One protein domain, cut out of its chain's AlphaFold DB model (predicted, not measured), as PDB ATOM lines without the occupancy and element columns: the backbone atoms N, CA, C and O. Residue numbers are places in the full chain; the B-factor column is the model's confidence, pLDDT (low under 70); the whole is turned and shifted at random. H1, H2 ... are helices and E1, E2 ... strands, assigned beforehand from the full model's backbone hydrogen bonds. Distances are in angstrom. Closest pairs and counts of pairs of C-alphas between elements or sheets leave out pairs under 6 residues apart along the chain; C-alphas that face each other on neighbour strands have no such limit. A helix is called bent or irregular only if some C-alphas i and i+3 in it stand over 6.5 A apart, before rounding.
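AT A GLANCE: This is residues 2 to 143 of the 154 residues of an uncharacterized protein of Listeria monocytogenes (UniProt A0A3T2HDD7). What is the main picture? A long straight helix, H1, packs with its residues 26 to 43 on one face of a twisted four-stranded sheet, while its residues 2 to 25 stick out free as a long arm. Beyond the other end of the sheet from that arm, the helices H2, H3 and H4, with the long link from H2 to H3, make a loose head. What are the counts and the size? The printed part has 142 residues, with four named helices and four named strands in the order H1 E1 E2 H2 H3 E3 E4 H4, a mixed class; the antiparallel sheet runs E1 E2 E3 E4. The whole is loose, with a radius of gyration of the C-alphas of 20.8 A, and the arm helps make the longest of its spans of 74 by 35 by 27 A.

IN THESE COORDINATES: Where does the first helix run? H1, residues 2 to 43, goes 61.9 A from C-alpha 2 at (10.963, 45.283, -40.294) to C-alpha 43 at (30.944, 29.068, 15.949). Which elements follow? E1 is residues 51 to 61, 25.9 A long, and bends by 62 degrees at residue 54; E2 is residues 68 to 76, 26.8 A; H2 is residues 77 to 90, 20.0 A. H3 is residues 102 to 106, E3 residues 115 to 120 and E4 residues 123 to 128. H4, residues 137 to 142, ends at C-alpha 142 (13.827, 27.417, 27.155) and is irregular, with C-alphas 138 and 141 7.9 A apart.

HOW THE PARTS SIT: How does H1 meet the sheet? H1 is on the sheet; its closest C-alphas to E4 are those of Met 37 and Ala 124, 5.6 A. What joins the strands? The hairpin E1 and E2 has N 52 and O 75 at 2.8 A, E2 and E3 have N 117 and O 72 at 2.7 A, and the hairpin E3 and E4 has N 116 and O 127 at 2.8 A. Where are the other helices? H2 only grazes the sheet, with residues 77 to 82. H2 and H4 only just touch, with 3 pairs of C-alphas within 8 A, the closest those of Trp 83 and Glu 142 at 7.9 A; H3 is close to H2 but not clearly touching, the closest C-alphas being those of Arg 84 and Leu 105 at 6.0 A. Are the helix backbones whole? In H1 and H2 every O i to N i+4 pair is within hydrogen-bond range; H3 has 0 of 1 and H4 0 of 2, with 2 of 2 and 1 of 3 O i to N i+3 pairs.

THE WHOLE: How large is it? The two C-alphas farthest apart are those of Lys 3 and Lys 89, 73.8 A. Is it continuous? The printed part has no cut, and the link from H2 to H3, 11 residues, is long. Where is confidence low? The mean pLDDT of the printed part is 89.1, and residues 2 to 5 and 131 to 133 are under 70.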
ATOM      1  N   LYS A   2       9.941  46.312 -40.623       60.16
ATOM      2  CA  LYS A   2      10.963  45.283 -40.294       60.16
ATOM      3  C   LYS A   2      12.132  45.808 -39.438       60.16
ATOM      4  O   LYS A   2      12.458  45.188 -38.441       60.16
ATOM      5  N   LYS A   3      12.689  46.983 -39.767       59.69
ATOM      6  CA  LYS A   3      13.783  47.614 -38.995       59.69
ATOM      7  C   LYS A   3      13.374  47.977 -37.555       59.69
ATOM      8  O   LYS A   3      14.130  47.733 -36.630       59.69
ATOM      9  N   VAL A   4      12.139  48.457 -37.365       65.50
ATOM     10  CA  VAL A   4      11.568  48.759 -36.036       65.50
ATOM     11  C   VAL A   4      11.328  47.476 -35.230       65.50
ATOM     12  O   VAL A   4      11.689  47.417 -34.063       65.50
ATOM     13  N   LYS A   5      10.804  46.415 -35.862       65.06
ATOM     14  CA  LYS A   5      10.623  45.100 -35.219       65.06
ATOM     15  C   LYS A   5      11.956  44.474 -34.782       65.06
ATOM     16  O   LYS A   5      12.028  43.952 -33.679       65.06
ATOM     17  N   ILE A   6      13.010  44.578 -35.598       71.50
ATOM     18  CA  ILE A   6      14.362  44.107 -35.240       71.50
ATOM     19  C   ILE A   6      14.922  44.904 -34.051       71.50
ATOM     20  O   ILE A   6      15.471  44.312 -33.127       71.50
ATOM     21  N   SER A   7      14.713  46.225 -34.024       73.00
ATOM     22  CA  SER A   7      15.154  47.080 -32.912       73.00
ATOM     23  C   SER A   7      14.447  46.748 -31.589       73.00
ATOM     24  O   SER A   7      15.093  46.714 -30.547       73.00
ATOM     25  N   ILE A   8      13.142  46.447 -31.625       78.50
ATOM     26  CA  ILE A   8      12.363  46.041 -30.441       78.50
ATOM     27  C   ILE A   8      12.818  44.670 -29.923       78.50
ATOM     28  O   ILE A   8      12.996  44.500 -28.720       78.50
ATOM     29  N   VAL A   9      13.051  43.701 -30.817       82.75
ATOM     30  CA  VAL A   9      13.554  42.368 -30.436       82.75
ATOM     31  C   VAL A   9      14.946  42.468 -29.809       82.75
ATOM     32  O   VAL A   9      15.199  41.837 -28.786       82.75
ATOM     33  N   SER A  10      15.825  43.307 -30.363       83.44
ATOM     34  CA  SER A  10      17.150  43.553 -29.786       83.44
ATOM     35  C   SER A  10      17.065  44.187 -28.396       83.44
ATOM     36  O   SER A  10      17.795  43.779 -27.499       83.44
ATOM     37  N   PHE A  11      16.169  45.159 -28.196       87.06
ATOM     38  CA  PHE A  11      15.971  45.810 -26.899       87.06
ATOM     39  C   PHE A  11      15.438  44.836 -25.838       87.06
ATOM     40  O   PHE A  11      15.968  44.778 -24.729       87.06
ATOM     41  N   LEU A  12      14.455  44.004 -26.196       89.88
ATOM     42  CA  LEU A  12      13.952  42.940 -25.321       89.88
ATOM     43  C   LEU A  12      15.049  41.928 -24.965       89.88
ATOM     44  O   LEU A  12      15.132  41.504 -23.815       89.88
ATOM     45  N   GLY A  13      15.916  41.585 -25.921       90.81
ATOM     46  CA  GLY A  13      17.067  40.713 -25.680       90.81
ATOM     47  C   GLY A  13      18.011  41.261 -24.607       90.81
ATOM     48  O   GLY A  13      18.422  40.514 -23.722       90.81
ATOM     49  N   VAL A  14      18.297  42.567 -24.630       92.31
ATOM     50  CA  VAL A  14      19.132  43.223 -23.608       92.31
ATOM     51  C   VAL A  14      18.462  43.178 -22.235       92.31
ATOM     52  O   VAL A  14      19.122  42.842 -21.258       92.31
ATOM     53  N   ILE A  15      17.155  43.452 -22.148       91.50
ATOM     54  CA  ILE A  15      16.421  43.382 -20.873       91.50
ATOM     55  C   ILE A  15      16.479  41.967 -20.287       91.50
ATOM     56  O   ILE A  15      16.788  41.803 -19.108       91.50
ATOM     57  N   ILE A  16      16.214  40.947 -21.106       92.56
ATOM     58  CA  ILE A  16      16.250  39.547 -20.667       92.56
ATOM     59  C   ILE A  16      17.655  39.174 -20.190       92.56
ATOM     60  O   ILE A  16      17.795  38.583 -19.121       92.56
ATOM     61  N   LEU A  17      18.699  39.555 -20.932       94.12
ATOM     62  CA  LEU A  17      20.082  39.285 -20.540       94.12
ATOM     63  C   LEU A  17      20.435  39.952 -19.203       94.12
ATOM     64  O   LEU A  17      21.014  39.302 -18.334       94.12
ATOM     65  N   SER A  18      20.034  41.210 -19.004       90.88
ATOM     66  CA  SER A  18      20.238  41.931 -17.743       90.88
ATOM     67  C   SER A  18      19.545  41.243 -16.566       90.88
ATOM     68  O   SER A  18      20.145  41.112 -15.500       90.88
ATOM     69  N   LEU A  19      18.318  40.743 -16.756       92.25
ATOM     70  CA  LEU A  19      17.612  39.976 -15.726       92.25
ATOM     71  C   LEU A  19      18.341  38.671 -15.395       92.25
ATOM     72  O   LEU A  19      18.493  38.348 -14.220       92.25
ATOM     73  N   ILE A  20      18.830  37.937 -16.399       94.50
ATOM     74  CA  ILE A  20      19.587  36.693 -16.181       94.50
ATOM     75  C   ILE A  20      20.856  36.968 -15.367       94.50
ATOM     76  O   ILE A  20      21.121  36.254 -14.401       94.50
ATOM     77  N   VAL A  21      21.618  38.005 -15.723       94.25
ATOM     78  CA  VAL A  21      22.831  38.394 -14.984       94.25
ATOM     79  C   VAL A  21      22.486  38.780 -13.545       94.25
ATOM     80  O   VAL A  21      23.152  38.325 -12.619       94.25
ATOM     81  N   TYR A  22      21.418  39.553 -13.347       90.19
ATOM     82  CA  TYR A  22      20.959  39.971 -12.024       90.19
ATOM     83  C   TYR A  22      20.535  38.786 -11.141       90.19
ATOM     84  O   TYR A  22      21.008  38.647 -10.014       90.19
ATOM     85  N   PHE A  23      19.712  37.870 -11.663       91.94
ATOM     86  CA  PHE A  23      19.344  36.649 -10.939       91.94
ATOM     87  C   PHE A  23      20.559  35.753 -10.677       91.94
ATOM     88  O   PHE A  23      20.653  35.151  -9.607       91.94
ATOM     89  N   GLY A  24      21.499  35.667 -11.620       93.69
ATOM     90  CA  GLY A  24      22.757  34.940 -11.437       93.69
ATOM     91  C   GLY A  24      23.592  35.509 -10.287       93.69
ATOM     92  O   GLY A  24      24.048  34.751  -9.432       93.69
ATOM     93  N   TYR A  25      23.720  36.836 -10.225       92.06
ATOM     94  CA  TYR A  25      24.391  37.545  -9.137       92.06
ATOM     95  C   TYR A  25      23.736  37.254  -7.779       92.06
ATOM     96  O   TYR A  25      24.427  36.802  -6.867       92.06
ATOM     97  N   ILE A  26      22.410  37.407  -7.661       91.69
ATOM     98  CA  ILE A  26      21.689  37.137  -6.404       91.69
ATOM     99  C   ILE A  26      21.899  35.694  -5.941       91.69
ATOM    100  O   ILE A  26      22.188  35.461  -4.767       91.69
ATOM    101  N   ASN A  27      21.773  34.715  -6.841       93.25
ATOM    102  CA  ASN A  27      21.950  33.306  -6.487       93.25
ATOM    103  C   ASN A  27      23.375  33.018  -6.001       93.25
ATOM    104  O   ASN A  27      23.562  32.318  -5.005       93.25
ATOM    105  N   TYR A  28      24.380  33.583  -6.675       93.88
ATOM    106  CA  TYR A  28      25.773  33.442  -6.270       93.88
ATOM    107  C   TYR A  28      26.030  34.054  -4.888       93.88
ATOM    108  O   TYR A  28      26.605  33.391  -4.023       93.88
ATOM    109  N   GLN A  29      25.557  35.277  -4.646       92.88
ATOM    110  CA  GLN A  29      25.754  35.931  -3.354       92.88
ATOM    111  C   GLN A  29      24.988  35.233  -2.229       92.88
ATOM    112  O   GLN A  29      25.541  35.021  -1.155       92.88
ATOM    113  N   THR A  30      23.767  34.765  -2.492       94.25
ATOM    114  CA  THR A  30      22.978  33.957  -1.545       94.25
ATOM    115  C   THR A  30      23.717  32.669  -1.172       94.25
ATOM    116  O   THR A  30      23.747  32.269  -0.008       94.25
ATOM    117  N   TYR A  31      24.376  32.018  -2.136       94.38
ATOM    118  CA  TYR A  31      25.203  30.839  -1.872       94.38
ATOM    119  C   TYR A  31      26.423  31.153  -0.992       94.38
ATOM    120  O   TYR A  31      26.741  30.379  -0.087       94.38
ATOM    121  N   GLN A  32      27.094  32.286  -1.213       94.44
ATOM    122  CA  GLN A  32      28.207  32.705  -0.356       94.44
ATOM    123  C   GLN A  32      27.727  33.108   1.043       94.44
ATOM    124  O   GLN A  32      28.345  32.721   2.037       94.44
ATOM    125  N   ALA A  33      26.586  33.790   1.135       94.88
ATOM    126  CA  ALA A  33      25.954  34.146   2.397       94.88
ATOM    127  C   ALA A  33      25.644  32.906   3.242       94.88
ATOM    128  O   ALA A  33      26.026  32.845   4.409       94.88
ATOM    129  N   ASN A  34      25.070  31.868   2.622       95.06
ATOM    130  CA  ASN A  34      24.830  30.574   3.264       95.06
ATOM    131  C   ASN A  34      26.097  29.981   3.891       95.06
ATOM    132  O   ASN A  34      26.035  29.399   4.972       95.06
ATOM    133  N   LYS A  35      27.261  30.094   3.244       95.25
ATOM    134  CA  LYS A  35      28.513  29.577   3.820       95.25
ATOM    135  C   LYS A  35      28.916  30.341   5.074       95.25
ATOM    136  O   LYS A  35      29.194  29.717   6.093       95.25
ATOM    137  N   LEU A  36      28.905  31.671   5.007       95.75
ATOM    138  CA  LEU A  36      29.291  32.525   6.131       95.75
ATOM    139  C   LEU A  36      28.345  32.354   7.325       95.75
ATOM    140  O   LEU A  36      28.801  32.265   8.465       95.75
ATOM    141  N   MET A  37      27.041  32.248   7.067       95.50
ATOM    142  CA  MET A  37      26.041  32.010   8.106       95.50
ATOM    143  C   MET A  37      26.175  30.608   8.713       95.50
ATOM    144  O   MET A  37      26.198  30.483   9.933       95.50
ATOM    145  N   ASN A  38      26.411  29.566   7.908       95.50
ATOM    146  CA  ASN A  38      26.714  28.226   8.431       95.50
ATOM    147  C   ASN A  38      27.959  28.204   9.330       95.50
ATOM    148  O   ASN A  38      28.001  27.473  10.322       95.50
ATOM    149  N   ASP A  39      28.979  28.999   9.014       94.81
ATOM    150  CA  ASP A  39      30.153  29.120   9.876       94.81
ATOM    151  C   ASP A  39      29.840  29.873  11.177       94.81
ATOM    152  O   ASP A  39      30.381  29.511  12.225       94.81
ATOM    153  N   ALA A  40      28.930  30.853  11.158       94.81
ATOM    154  CA  ALA A  40      28.414  31.487  12.375       94.81
ATOM    155  C   ALA A  40      27.633  30.493  13.257       94.81
ATOM    156  O   ALA A  40      27.895  30.426  14.458       94.81
ATOM    157  N   ILE A  41      26.774  29.650  12.668       94.88
ATOM    158  CA  ILE A  41      26.055  28.568  13.374       94.88
ATOM    159  C   ILE A  41      27.045  27.629  14.078       94.88
ATOM    160  O   ILE A  41      26.904  27.341  15.270       94.88
ATOM    161  N   LYS A  42      28.091  27.183  13.368       94.56
ATOM    162  CA  LYS A  42      29.131  26.312  13.944       94.56
ATOM    163  C   LYS A  42      29.893  26.996  15.076       94.56
ATOM    164  O   LYS A  42      30.144  26.364  16.099       94.56
ATOM    165  N   LYS A  43      30.263  28.272  14.909       93.56
ATOM    166  CA  LYS A  43      30.944  29.068  15.949       93.56
ATOM    167  C   LYS A  43      30.075  29.259  17.193       93.56
ATOM    168  O   LYS A  43      30.614  29.284  18.293       93.56
ATOM    169  N   ALA A  44      28.756  29.332  17.026       92.12
ATOM    170  CA  ALA A  44      27.788  29.346  18.123       92.12
ATOM    171  C   ALA A  44      27.598  27.969  18.796       92.12
ATOM    172  O   ALA A  44      26.831  27.847  19.747       92.12
ATOM    173  N   GLY A  45      28.292  26.925  18.326       93.81
ATOM    174  CA  GLY A  45      28.248  25.584  18.911       93.81
ATOM    175  C   GLY A  45      27.034  24.752  18.494       93.81
ATOM    176  O   GLY A  45      26.807  23.692  19.077       93.81
ATOM    177  N   ILE A  46      26.265  25.188  17.491       94.12
ATOM    178  CA  ILE A  46      25.124  24.435  16.963       94.12
ATOM    179  C   ILE A  46      25.620  23.487  15.855       94.12
ATOM    180  O   ILE A  46      26.155  23.942  14.838       94.12
ATOM    181  N   PRO A  47      25.441  22.160  15.987       94.31
ATOM    182  CA  PRO A  47      25.775  21.229  14.916       94.31
ATOM    183  C   PRO A  47      24.847  21.428  13.713       94.31
ATOM    184  O   PRO A  47      23.629  21.382  13.854       94.31
ATOM    185  N   ILE A  48      25.401  21.550  12.503       94.19
ATOM    186  CA  ILE A  48      24.607  21.733  11.270       94.19
ATOM    187  C   ILE A  48      23.611  20.581  11.049       94.19
ATOM    188  O   ILE A  48      22.508  20.794  10.561       94.19
ATOM    189  N   SER A  49      23.949  19.362  11.477       95.31
ATOM    190  CA  SER A  49      23.048  18.203  11.422       95.31
ATOM    191  C   SER A  49      21.798  18.338  12.299       95.31
ATOM    192  O   SER A  49      20.839  17.588  12.107       95.31
ATOM    193  N   GLU A  50      21.811  19.241  13.281       95.56
ATOM    194  CA  GLU A  50      20.694  19.533  14.181       95.56
ATOM    195  C   GLU A  50      19.836  20.706  13.697       95.56
ATOM    196  O   GLU A  50      18.740  20.893  14.222       95.56
ATOM    197  N   VAL A  51      20.298  21.470  12.704       96.69
ATOM    198  CA  VAL A  51      19.604  22.656  12.196       96.69
ATOM    199  C   VAL A  51      18.377  22.257  11.380       96.69
ATOM    200  O   VAL A  51      18.409  21.333  10.564       96.69
ATOM    201  N   ILE A  52      17.283  22.979  11.601       96.69
ATOM    202  CA  ILE A  52      16.070  22.945  10.792       96.69
ATOM    203  C   ILE A  52      15.832  24.365  10.284       96.69
ATOM    204  O   ILE A  52      15.564  25.267  11.076       96.69
ATOM    205  N   THR A  53      15.896  24.559   8.969       95.50
ATOM    206  CA  THR A  53      15.609  25.855   8.344       95.50
ATOM    207  C   THR A  53      14.109  26.157   8.404       95.50
ATOM    208  O   THR A  53      13.283  25.384   7.907       95.50
ATOM    209  N   ILE A  54      13.759  27.291   9.006       93.88
ATOM    210  CA  ILE A  54      12.394  27.824   9.101       93.88
ATOM    211  C   ILE A  54      12.119  28.732   7.905       93.88
ATOM    212  O   ILE A  54      11.141  28.531   7.171       93.88
ATOM    213  N   GLN A  55      13.035  29.672   7.680       92.62
ATOM    214  CA  GLN A  55      13.080  30.558   6.530       92.62
ATOM    215  C   GLN A  55      14.462  30.451   5.900       92.62
ATOM    216  O   GLN A  55      15.463  30.677   6.566       92.62
ATOM    217  N   ALA A  56      14.503  30.080   4.620       93.38
ATOM    218  CA  ALA A  56      15.755  29.978   3.885       93.38
ATOM    219  C   ALA A  56      16.367  31.358   3.637       93.38
ATOM    220  O   ALA A  56      15.642  32.350   3.536       93.38
ATOM    221  N   THR A  57      17.685  31.371   3.450       94.12
ATOM    222  CA  THR A  57      18.458  32.573   3.146       94.12
ATOM    223  C   THR A  57      17.858  33.362   2.001       94.12
ATOM    224  O   THR A  57      17.743  32.861   0.879       94.12
ATOM    225  N   ASN A  58      17.511  34.612   2.278       93.38
ATOM    226  CA  ASN A  58      16.980  35.533   1.290       93.38
ATOM    227  C   ASN A  58      17.928  36.712   1.065       93.38
ATOM    228  O   ASN A  58      18.533  37.227   1.998       93.38
ATOM    229  N   TYR A  59      18.031  37.150  -0.188       92.06
ATOM    230  CA  TYR A  59      18.638  38.429  -0.533       92.06
ATOM    231  C   TYR A  59      17.661  39.559  -0.223       92.06
ATOM    232  O   TYR A  59      16.505  39.513  -0.651       92.06
ATOM    233  N   ASN A  60      18.139  40.581   0.474       91.94
ATOM    234  CA  ASN A  60      17.391  41.793   0.760       91.94
ATOM    235  C   ASN A  60      18.255  43.011   0.437       91.94
ATOM    236  O   ASN A  60      19.475  42.984   0.594       91.94
ATOM    237  N   GLN A  61      17.610  44.088  -0.001       88.75
ATOM    238  CA  GLN A  61      18.278  45.340  -0.330       88.75
ATOM    239  C   GLN A  61      17.350  46.519  -0.049       88.75
ATOM    240  O   GLN A  61      16.157  46.476  -0.370       88.75
ATOM    241  N   GLN A  62      17.887  47.592   0.529       86.88
ATOM    242  CA  GLN A  62      17.117  48.805   0.785       86.88
ATOM    243  C   GLN A  62      17.074  49.679  -0.478       86.88
ATOM    244  O   GLN A  62      17.950  50.499  -0.729       86.88
ATOM    245  N   GLY A  63      16.036  49.522  -1.298       83.31
ATOM    246  CA  GLY A  63      15.953  50.224  -2.584       83.31
ATOM    247  C   GLY A  63      17.033  49.767  -3.577       83.31
ATOM    248  O   GLY A  63      17.681  48.751  -3.370       83.31
ATOM    249  N   LEU A  64      17.221  50.504  -4.678       77.12
ATOM    250  CA  LEU A  64      18.120  50.083  -5.770       77.12
ATOM    251  C   LEU A  64      19.621  50.229  -5.457       77.12
ATOM    252  O   LEU A  64      20.438  49.611  -6.133       77.12
ATOM    253  N   PHE A  65      19.984  51.048  -4.465       79.75
ATOM    254  CA  PHE A  65      21.379  51.381  -4.130       79.75
ATOM    255  C   PHE A  65      21.672  51.350  -2.626       79.75
ATOM    256  O   PHE A  65      22.710  51.845  -2.193       79.75
ATOM    257  N   GLY A  66      20.747  50.843  -1.811       83.44
ATOM    258  CA  GLY A  66      20.987  50.719  -0.379       83.44
ATOM    259  C   GLY A  66      21.775  49.463  -0.024       83.44
ATOM    260  O   GLY A  66      22.079  48.650  -0.904       83.44
ATOM    261  N   PRO A  67      22.091  49.308   1.272       86.94
ATOM    262  CA  PRO A  67      22.825  48.159   1.774       86.94
ATOM    263  C   PRO A  67      22.098  46.854   1.447       86.94
ATOM    264  O   PRO A  67      20.867  46.776   1.500       86.94
ATOM    265  N   GLU A  68      22.892  45.840   1.118       91.50
ATOM    266  CA  GLU A  68      22.443  44.464   0.940       91.50
ATOM    267  C   GLU A  68      22.578  43.711   2.267       91.50
ATOM    268  O   GLU A  68      23.572  43.861   2.984       91.50
ATOM    269  N   TRP A  69      21.604  42.864   2.583       94.06
ATOM    270  CA  TRP A  69      21.702  41.939   3.707       94.06
ATOM    271  C   TRP A  69      21.021  40.612   3.400       94.06
ATOM    272  O   TRP A  69      20.128  40.515   2.554       94.06
ATOM    273  N   TYR A  70      21.434  39.583   4.130       95.56
ATOM    274  CA  TYR A  70      20.895  38.237   3.998       95.56
ATOM    275  C   TYR A  70      20.364  37.767   5.341       95.56
ATOM    276  O   TYR A  70      21.064  37.884   6.345       95.56
ATOM    277  N   GLY A  71      19.129  37.272   5.342       94.12
ATOM    278  CA  GLY A  71      18.456  36.765   6.532       94.12
ATOM    279  C   GLY A  71      18.146  35.281   6.403       94.12
ATOM    280  O   GLY A  71      17.738  34.832   5.336       94.12
ATOM    281  N   GLU A  72      18.319  34.521   7.477       94.88
ATOM    282  CA  GLU A  72      17.869  33.130   7.585       94.88
ATOM    283  C   GLU A  72      17.301  32.909   8.986       94.88
ATOM    284  O   GLU A  72      17.906  33.343   9.961       94.88
ATOM    285  N   ASP A  73      16.181  32.196   9.096       94.12
ATOM    286  CA  ASP A  73      15.660  31.769  10.395       94.12
ATOM    287  C   ASP A  73      15.781  30.258  10.523       94.12
ATOM    288  O   ASP A  73      15.370  29.496   9.638       94.12
ATOM    289  N   ILE A  74      16.288  29.817  11.667       95.25
ATOM    290  CA  ILE A  74      16.480  28.407  11.983       95.25
ATOM    291  C   ILE A  74      15.865  28.052  13.336       95.25
ATOM    292  O   ILE A  74      15.690  28.883  14.220       95.25
ATOM    293  N   THR A  75      15.597  26.771  13.532       95.62
ATOM    294  CA  THR A  75      15.481  26.152  14.856       95.62
ATOM    295  C   THR A  75      16.414  24.942  14.906       95.62
ATOM    296  O   THR A  75      17.041  24.587  13.905       95.62
ATOM    297  N   THR A  76      16.512  24.276  16.051       96.69
ATOM    298  CA  THR A  76      17.225  22.998  16.157       96.69
ATOM    299  C   THR A  76      16.253  21.856  16.421       96.69
ATOM    300  O   THR A  76      15.171  22.050  16.973       96.69
ATOM    301  N   LYS A  77      16.625  20.620  16.075       97.06
ATOM    302  CA  LYS A  77      15.828  19.428  16.419       97.06
ATOM    303  C   LYS A  77      15.571  19.332  17.925       97.06
ATOM    304  O   LYS A  77      14.490  18.898  18.332       97.06
ATOM    305  N   LYS A  78      16.552  19.732  18.743       95.56
ATOM    306  CA  LYS A  78      16.451  19.753  20.206       95.56
ATOM    307  C   LYS A  78      15.448  20.806  20.682       95.56
ATOM    308  O   LYS A  78      14.534  20.443  21.421       95.56
ATOM    309  N   ASP A  79      15.559  22.039  20.192       95.38
ATOM    310  CA  ASP A  79      14.620  23.133  20.485       95.38
ATOM    311  C   ASP A  79      13.201  22.784  20.043       95.38
ATOM    312  O   ASP A  79      12.265  22.838  20.835       95.38
ATOM    313  N   TYR A  80      13.038  22.290  18.817       96.12
ATOM    314  CA  TYR A  80      11.744  21.870  18.292       96.12
ATOM    315  C   TYR A  80      11.110  20.742  19.119       96.12
ATOM    316  O   TYR A  80       9.907  20.747  19.396       96.12
ATOM    317  N   LYS A  81      11.900  19.751  19.552       96.06
ATOM    318  CA  LYS A  81      11.404  18.673  20.418       96.06
ATOM    319  C   LYS A  81      10.967  19.209  21.783       96.06
ATOM    320  O   LYS A  81       9.884  18.830  22.233       96.06
ATOM    321  N   HIS A  82      11.780  20.059  22.404       94.88
ATOM    322  CA  HIS A  82      11.491  20.675  23.701       94.88
ATOM    323  C   HIS A  82      10.248  21.567  23.633       94.88
ATOM    324  O   HIS A  82       9.283  21.339  24.362       94.88
ATOM    325  N   TRP A  83      10.203  22.481  22.665       94.69
ATOM    326  CA  TRP A  83       9.070  23.364  22.399       94.69
ATOM    327  C   TRP A  83       7.748  22.594  22.292       94.69
ATOM    328  O   TRP A  83       6.788  22.909  22.998       94.69
ATOM    329  N   ARG A  84       7.698  21.514  21.496       95.38
ATOM    330  CA  ARG A  84       6.487  20.680  21.383       95.38
ATOM    331  C   ARG A  84       6.041  20.105  22.724       95.38
ATOM    332  O   ARG A  84       4.843  20.047  22.993       95.38
ATOM    333  N   GLN A  85       6.982  19.642  23.546       94.19
ATOM    334  CA  GLN A  85       6.681  19.071  24.861       94.19
ATOM    335  C   GLN A  85       6.134  20.137  25.813       94.19
ATOM    336  O   GLN A  85       5.116  19.903  26.469       94.19
ATOM    337  N   VAL A  86       6.769  21.310  25.851       92.38
ATOM    338  CA  VAL A  86       6.360  22.431  26.704       92.38
ATOM    339  C   VAL A  86       4.987  22.958  26.299       92.38
ATOM    340  O   VAL A  86       4.098  23.036  27.150       92.38
ATOM    341  N   VAL A  87       4.767  23.247  25.016       92.50
ATOM    342  CA  VAL A  87       3.492  23.788  24.519       92.50
ATOM    343  C   VAL A  87       2.351  22.790  24.711       92.50
ATOM    344  O   VAL A  87       1.285  23.161  25.207       92.50
ATOM    345  N   LYS A  88       2.580  21.499  24.427       93.06
ATOM    346  CA  LYS A  88       1.580  20.448  24.671       93.06
ATOM    347  C   LYS A  88       1.231  20.318  26.156       93.06
ATOM    348  O   LYS A  88       0.059  20.163  26.484       93.06
ATOM    349  N   LYS A  89       2.222  20.396  27.053       92.69
ATOM    350  CA  LYS A  89       2.006  20.325  28.508       92.69
ATOM    351  C   LYS A  89       1.261  21.552  29.039       92.69
ATOM    352  O   LYS A  89       0.427  21.414  29.927       92.69
ATOM    353  N   ARG A  90       1.573  22.743  28.522       91.81
ATOM    354  CA  ARG A  90       0.968  24.013  28.959       91.81
ATOM    355  C   ARG A  90      -0.421  24.256  28.363       91.81
ATOM    356  O   ARG A  90      -1.158  25.073  28.905       91.81
ATOM    357  N   GLY A  91      -0.764  23.609  27.246       91.38
ATOM    358  CA  GLY A  91      -1.998  23.877  26.494       91.38
ATOM    359  C   GLY A  91      -2.012  25.245  25.793       91.38
ATOM    360  O   GLY A  91      -3.042  25.678  25.279       91.38
ATOM    361  N   LYS A  92      -0.869  25.936  25.772       91.38
ATOM    362  CA  LYS A  92      -0.667  27.252  25.162       91.38
ATOM    363  C   LYS A  92       0.767  27.386  24.663       91.38
ATOM    364  O   LYS A  92       1.680  26.781  25.227       91.38
ATOM    365  N   TYR A  93       0.925  28.186  23.622       90.50
ATOM    366  CA  TYR A  93       2.196  28.604  23.049       90.50
ATOM    367  C   TYR A  93       3.038  29.395  24.074       90.50
ATOM    368  O   TYR A  93       2.505  29.917  25.062       90.50
ATOM    369  N   LEU A  94       4.352  29.483  23.861       87.25
ATOM    370  CA  LEU A  94       5.289  30.268  24.676       87.25
ATOM    371  C   LEU A  94       4.956  31.763  24.641       87.25
ATOM    372  O   LEU A  94       5.009  32.415  25.684       87.25
ATOM    373  N   SER A  95       4.472  32.253  23.498       83.81
ATOM    374  CA  SER A  95       3.854  33.575  23.315       83.81
ATOM    375  C   SER A  95       2.572  33.797  24.134       83.81
ATOM    376  O   SER A  95       2.033  34.900  24.170       83.81
ATOM    377  N   GLY A  96       2.036  32.759  24.783       85.12
ATOM    378  CA  GLY A  96       0.837  32.815  25.621       85.12
ATOM    379  C   GLY A  96      -0.475  32.554  24.879       85.12
ATOM    380  O   GLY A  96      -1.507  32.381  25.531       85.12
ATOM    381  N   LYS A  97      -0.451  32.464  23.545       87.44
ATOM    382  CA  LYS A  97      -1.635  32.144  22.732       87.44
ATOM    383  C   LYS A  97      -2.143  30.724  23.033       87.44
ATOM    384  O   LYS A  97      -1.329  29.818  23.205       87.44
ATOM    385  N   PRO A  98      -3.464  30.487  23.078       89.62
ATOM    386  CA  PRO A  98      -4.002  29.140  23.263       89.62
ATOM    387  C   PRO A  98      -3.591  28.230  22.098       89.62
ATOM    388  O   PRO A  98      -3.566  28.666  20.949       89.62
ATOM    389  N   LEU A  99      -3.271  26.964  22.394       87.56
ATOM    390  CA  LEU A  99      -2.771  26.019  21.389       87.56
ATOM    391  C   LEU A  99      -3.814  25.706  20.302       87.56
ATOM    392  O   LEU A  99      -3.455  25.513  19.144       87.56
ATOM    393  N   GLY A 100      -5.100  25.693  20.660       85.94
ATOM    394  CA  GLY A 100      -6.165  25.283  19.747       85.94
ATOM    395  C   GLY A 100      -5.956  23.835  19.299       85.94
ATOM    396  O   GLY A 100      -6.180  22.913  20.080       85.94
ATOM    397  N   ASP A 101      -5.491  23.644  18.063       87.06
ATOM    398  CA  ASP A 101      -5.203  22.334  17.474       87.06
ATOM    399  C   ASP A 101      -3.733  21.907  17.657       87.06
ATOM    400  O   ASP A 101      -2.788  22.568  17.222       87.06
ATOM    401  N   THR A 102      -3.540  20.727  18.246       88.31
ATOM    402  CA  THR A 102      -2.219  20.109  18.434       88.31
ATOM    403  C   THR A 102      -1.529  19.709  17.128       88.31
ATOM    404  O   THR A 102      -0.305  19.555  17.129       88.31
ATOM    405  N   ALA A 103      -2.255  19.573  16.011       90.12
ATOM    406  CA  ALA A 103      -1.662  19.272  14.709       90.12
ATOM    407  C   ALA A 103      -0.669  20.359  14.265       90.12
ATOM    408  O   ALA A 103       0.344  20.045  13.633       90.12
ATOM    409  N   ALA A 104      -0.878  21.613  14.682       87.25
ATOM    410  CA  ALA A 104       0.043  22.721  14.427       87.25
ATOM    411  C   ALA A 104       1.454  22.474  14.997       87.25
ATOM    412  O   ALA A 104       2.434  22.962  14.436       87.25
ATOM    413  N   LEU A 105       1.589  21.653  16.046       92.31
ATOM    414  CA  LEU A 105       2.883  21.302  16.640       92.31
ATOM    415  C   LEU A 105       3.745  20.419  15.731       92.31
ATOM    416  O   LEU A 105       4.953  20.324  15.936       92.31
ATOM    417  N   SER A 106       3.155  19.756  14.734       93.31
ATOM    418  CA  SER A 106       3.885  18.889  13.798       93.31
ATOM    419  C   SER A 106       4.697  19.660  12.751       93.31
ATOM    420  O   SER A 106       5.599  19.088  12.143       93.31
ATOM    421  N   ASN A 107       4.429  20.957  12.579       93.25
ATOM    422  CA  ASN A 107       5.150  21.804  11.639       93.25
ATOM    423  C   ASN A 107       6.280  22.563  12.361       93.25
ATOM    424  O   ASN A 107       5.983  23.390  13.226       93.25
ATOM    425  N   PRO A 108       7.564  22.345  12.014       92.38
ATOM    426  CA  PRO A 108       8.672  23.070  12.629       92.38
ATOM    427  C   PRO A 108       8.604  24.582  12.397       92.38
ATOM    428  O   PRO A 108       9.079  25.318  13.252       92.38
ATOM    429  N   LYS A 109       7.944  25.059  11.328       91.06
ATOM    430  CA  LYS A 109       7.731  26.498  11.078       91.06
ATOM    431  C   LYS A 109       6.927  27.212  12.164       91.06
ATOM    432  O   LYS A 109       6.964  28.431  12.231       91.06
ATOM    433  N   ASN A 110       6.209  26.460  12.995       91.12
ATOM    434  CA  ASN A 110       5.457  27.005  14.120       91.12
ATOM    435  C   ASN A 110       6.274  27.033  15.419       91.12
ATOM    436  O   ASN A 110       5.745  27.455  16.444       91.12
ATOM    437  N   CYS A 111       7.519  26.545  15.409       92.31
ATOM    438  CA  CYS A 111       8.368  26.550  16.591       92.31
ATOM    439  C   CYS A 111       8.681  27.986  17.014       92.31
ATOM    440  O   CYS A 111       9.077  28.802  16.191       92.31
ATOM    441  N   GLU A 112       8.516  28.280  18.301       92.50
ATOM    442  CA  GLU A 112       8.740  29.624  18.854       92.50
ATOM    443  C   GLU A 112      10.170  29.807  19.386       92.50
ATOM    444  O   GLU A 112      10.556  30.909  19.764       92.50
ATOM    445  N   LEU A 113      10.948  28.722  19.432       93.50
ATOM    446  CA  LEU A 113      12.361  28.717  19.801       93.50
ATOM    447  C   LEU A 113      13.201  28.755  18.520       93.50
ATOM    448  O   LEU A 113      13.631  27.716  18.005       93.50
ATOM    449  N   THR A 114      13.370  29.954  17.970       93.94
ATOM    450  CA  THR A 114      14.085  30.200  16.712       93.94
ATOM    451  C   THR A 114      15.288  31.113  16.913       93.94
ATOM    452  O   THR A 114      15.312  31.976  17.792       93.94
ATOM    453  N   TYR A 115      16.297  30.913  16.072       93.56
ATOM    454  CA  TYR A 115      17.471  31.765  15.970       93.56
ATOM    455  C   TYR A 115      17.466  32.418  14.594       93.56
ATOM    456  O   TYR A 115      17.267  31.739  13.585       93.56
ATOM    457  N   GLY A 116      17.695  33.721  14.573       93.62
ATOM    458  CA  GLY A 116      17.872  34.486  13.358       93.62
ATOM    459  C   GLY A 116      19.348  34.527  13.010       93.62
ATOM    460  O   GLY A 116      20.211  34.582  13.894       93.62
ATOM    461  N   LEU A 117      19.630  34.542  11.719       95.19
ATOM    462  CA  LEU A 117      20.930  34.844  11.156       95.19
ATOM    463  C   LEU A 117      20.819  36.079  10.281       95.19
ATOM    464  O   LEU A 117      19.899  36.206   9.477       95.19
ATOM    465  N   LEU A 118      21.788  36.974  10.439       95.19
ATOM    466  CA  LEU A 118      21.913  38.178   9.631       95.19
ATOM    467  C   LEU A 118      23.342  38.288   9.121       95.19
ATOM    468  O   LEU A 118      24.278  38.416   9.912       95.19
ATOM    469  N   LEU A 119      23.507  38.293   7.804       95.12
ATOM    470  CA  LEU A 119      24.739  38.717   7.156       95.12
ATOM    471  C   LEU A 119      24.551  40.127   6.606       95.12
ATOM    472  O   LEU A 119      23.771  40.338   5.680       95.12
ATOM    473  N   GLN A 120      25.317  41.066   7.148       93.00
ATOM    474  CA  GLN A 120      25.358  42.454   6.704       93.00
ATOM    475  C   GLN A 120      26.799  42.959   6.802       93.00
ATOM    476  O   GLN A 120      27.494  42.647   7.773       93.00
ATOM    477  N   ASP A 121      27.259  43.686   5.782       89.38
ATOM    478  CA  ASP A 121      28.628  44.221   5.686       89.38
ATOM    479  C   ASP A 121      29.723  43.149   5.864       89.38
ATOM    480  O   ASP A 121      30.766  43.371   6.475       89.38
ATOM    481  N   GLY A 122      29.465  41.935   5.361       89.19
ATOM    482  CA  GLY A 122      30.381  40.791   5.470       89.19
ATOM    483  C   GLY A 122      30.441  40.141   6.858       89.19
ATOM    484  O   GLY A 122      31.166  39.162   7.041       89.19
ATOM    485  N   VAL A 123      29.669  40.635   7.828       91.94
ATOM    486  CA  VAL A 123      29.622  40.108   9.195       91.94
ATOM    487  C   VAL A 123      28.345  39.299   9.395       91.94
ATOM    488  O   VAL A 123      27.242  39.849   9.390       91.94
ATOM    489  N   ALA A 124      28.504  37.986   9.581       94.44
ATOM    490  CA  ALA A 124      27.419  37.083   9.954       94.44
ATOM    491  C   ALA A 124      27.205  37.114  11.474       94.44
ATOM    492  O   ALA A 124      28.149  36.912  12.241       94.44
ATOM    493  N   ARG A 125      25.965  37.354  11.887       94.06
ATOM    494  CA  ARG A 125      25.504  37.410  13.276       94.06
ATOM    495  C   ARG A 125      24.421  36.369  13.484       94.06
ATOM    496  O   ARG A 125      23.648  36.102  12.566       94.06
ATOM    497  N   ILE A 126      24.361  35.814  14.685       94.25
ATOM    498  CA  ILE A 126      23.309  34.890  15.109       94.25
ATOM    499  C   ILE A 126      22.779  35.306  16.481       94.25
ATOM    500  O   ILE A 126      23.543  35.729  17.354       94.25
ATOM    501  N   GLY A 127      21.473  35.170  16.678       90.94
ATOM    502  CA  GLY A 127      20.823  35.471  17.949       90.94
ATOM    503  C   GLY A 127      19.440  34.829  18.055       90.94
ATOM    504  O   GLY A 127      18.840  34.505  17.029       90.94
ATOM    505  N   PRO A 128      18.920  34.620  19.274       87.50
ATOM    506  CA  PRO A 128      17.525  34.230  19.471       87.50
ATOM    507  C   PRO A 128      16.570  35.303  18.924       87.50
ATOM    508  O   PRO A 128      16.833  36.501  19.047       87.50
ATOM    509  N   VAL A 129      15.452  34.879  18.329       84.06
ATOM    510  CA  VAL A 129      14.410  35.784  17.817       84.06
ATOM    511  C   VAL A 129      13.313  35.948  18.862       84.06
ATOM    512  O   VAL A 129      12.775  34.964  19.362       84.06
ATOM    513  N   TYR A 130      12.943  37.198  19.152       72.25
ATOM    514  CA  TYR A 130      11.895  37.530  20.133       72.25
ATOM    515  C   TYR A 130      10.657  38.212  19.531       72.25
ATOM    516  O   TYR A 130       9.820  38.749  20.253       72.25
ATOM    517  N   ALA A 131      10.538  38.228  18.203       62.56
ATOM    518  CA  ALA A 131       9.476  38.935  17.494       62.56
ATOM    519  C   ALA A 131       8.325  38.012  17.051       62.56
ATOM    520  O   ALA A 131       8.507  36.825  16.770       62.56
ATOM    521  N   GLY A 132       7.123  38.587  16.929       62.81
ATOM    522  CA  GLY A 132       5.957  37.942  16.324       62.81
ATOM    523  C   GLY A 132       5.379  36.796  17.158       62.81
ATOM    524  O   GLY A 132       4.780  37.019  18.209       62.81
ATOM    525  N   THR A 133       5.480  35.572  16.645       62.75
ATOM    526  CA  THR A 133       5.060  34.349  17.347       62.75
ATOM    527  C   THR A 133       6.180  33.716  18.163       62.75
ATOM    528  O   THR A 133       5.941  32.675  18.749       62.75
ATOM    529  N   SER A 134       7.379  34.295  18.197       70.19
ATOM    530  CA  SER A 134       8.538  33.711  18.885       70.19
ATOM    531  C   SER A 134       8.432  33.814  20.413       70.19
ATOM    532  O   SER A 134       7.577  34.526  20.951       70.19
ATOM    533  N   ALA A 135       9.299  33.090  21.119       72.38
ATOM    534  CA  ALA A 135       9.439  33.183  22.569       72.38
ATOM    535  C   ALA A 135       9.847  34.602  23.005       72.38
ATOM    536  O   ALA A 135      10.396  35.375  22.224       72.38
ATOM    537  N   THR A 136       9.589  34.967  24.260       73.50
ATOM    538  CA  THR A 136      10.007  36.264  24.814       73.50
ATOM    539  C   THR A 136      11.454  36.219  25.311       73.50
ATOM    540  O   THR A 136      11.975  35.154  25.634       73.50
ATOM    541  N   SER A 137      12.108  37.376  25.461       72.31
ATOM    542  CA  SER A 137      13.475  37.458  26.016       72.31
ATOM    543  C   SER A 137      13.599  36.874  27.429       72.31
ATOM    544  O   SER A 137      14.634  36.328  27.793       72.31
ATOM    545  N   SER A 138      12.512  36.891  28.204       74.88
ATOM    546  CA  SER A 138      12.410  36.232  29.513       74.88
ATOM    547  C   SER A 138      12.348  34.698  29.462       74.88
ATOM    548  O   SER A 138      12.364  34.060  30.509       74.88
ATOM    549  N   GLN A 139      12.254  34.100  28.274       80.31
ATOM    550  CA  GLN A 139      12.186  32.652  28.047       80.31
ATOM    551  C   GLN A 139      13.494  32.102  27.457       80.31
ATOM    552  O   GLN A 139      13.498  31.024  26.871       80.31
ATOM    553  N   LEU A 140      14.605  32.827  27.623       77.94
ATOM    554  CA  LEU A 140      15.944  32.402  27.203       77.94
ATOM    555  C   LEU A 140      16.306  30.992  27.692       77.94
ATOM    556  O   LEU A 140      16.831  30.207  26.913       77.94
ATOM    557  N   ASP A 141      15.931  30.647  28.925       84.81
ATOM    558  CA  ASP A 141      16.208  29.333  29.520       84.81
ATOM    559  C   ASP A 141      15.491  28.164  28.813       84.81
ATOM    560  O   ASP A 141      15.811  26.999  29.048       84.81
ATOM    561  N   GLU A 142      14.500  28.443  27.959       85.06
ATOM    562  CA  GLU A 142      13.827  27.417  27.155       85.06
ATOM    563  C   GLU A 142      14.664  27.006  25.930       85.06
ATOM    564  O   GLU A 142      14.413  25.945  25.354       85.06
ATOM    565  N   PHE A 143      15.655  27.810  25.527       88.56
ATOM    566  CA  PHE A 143      16.527  27.503  24.396       88.56
ATOM    567  C   PHE A 143      17.586  26.465  24.780       88.56
ATOM    568  O   PHE A 143      18.210  26.492  25.840       88.56
TER     569      PHE A 143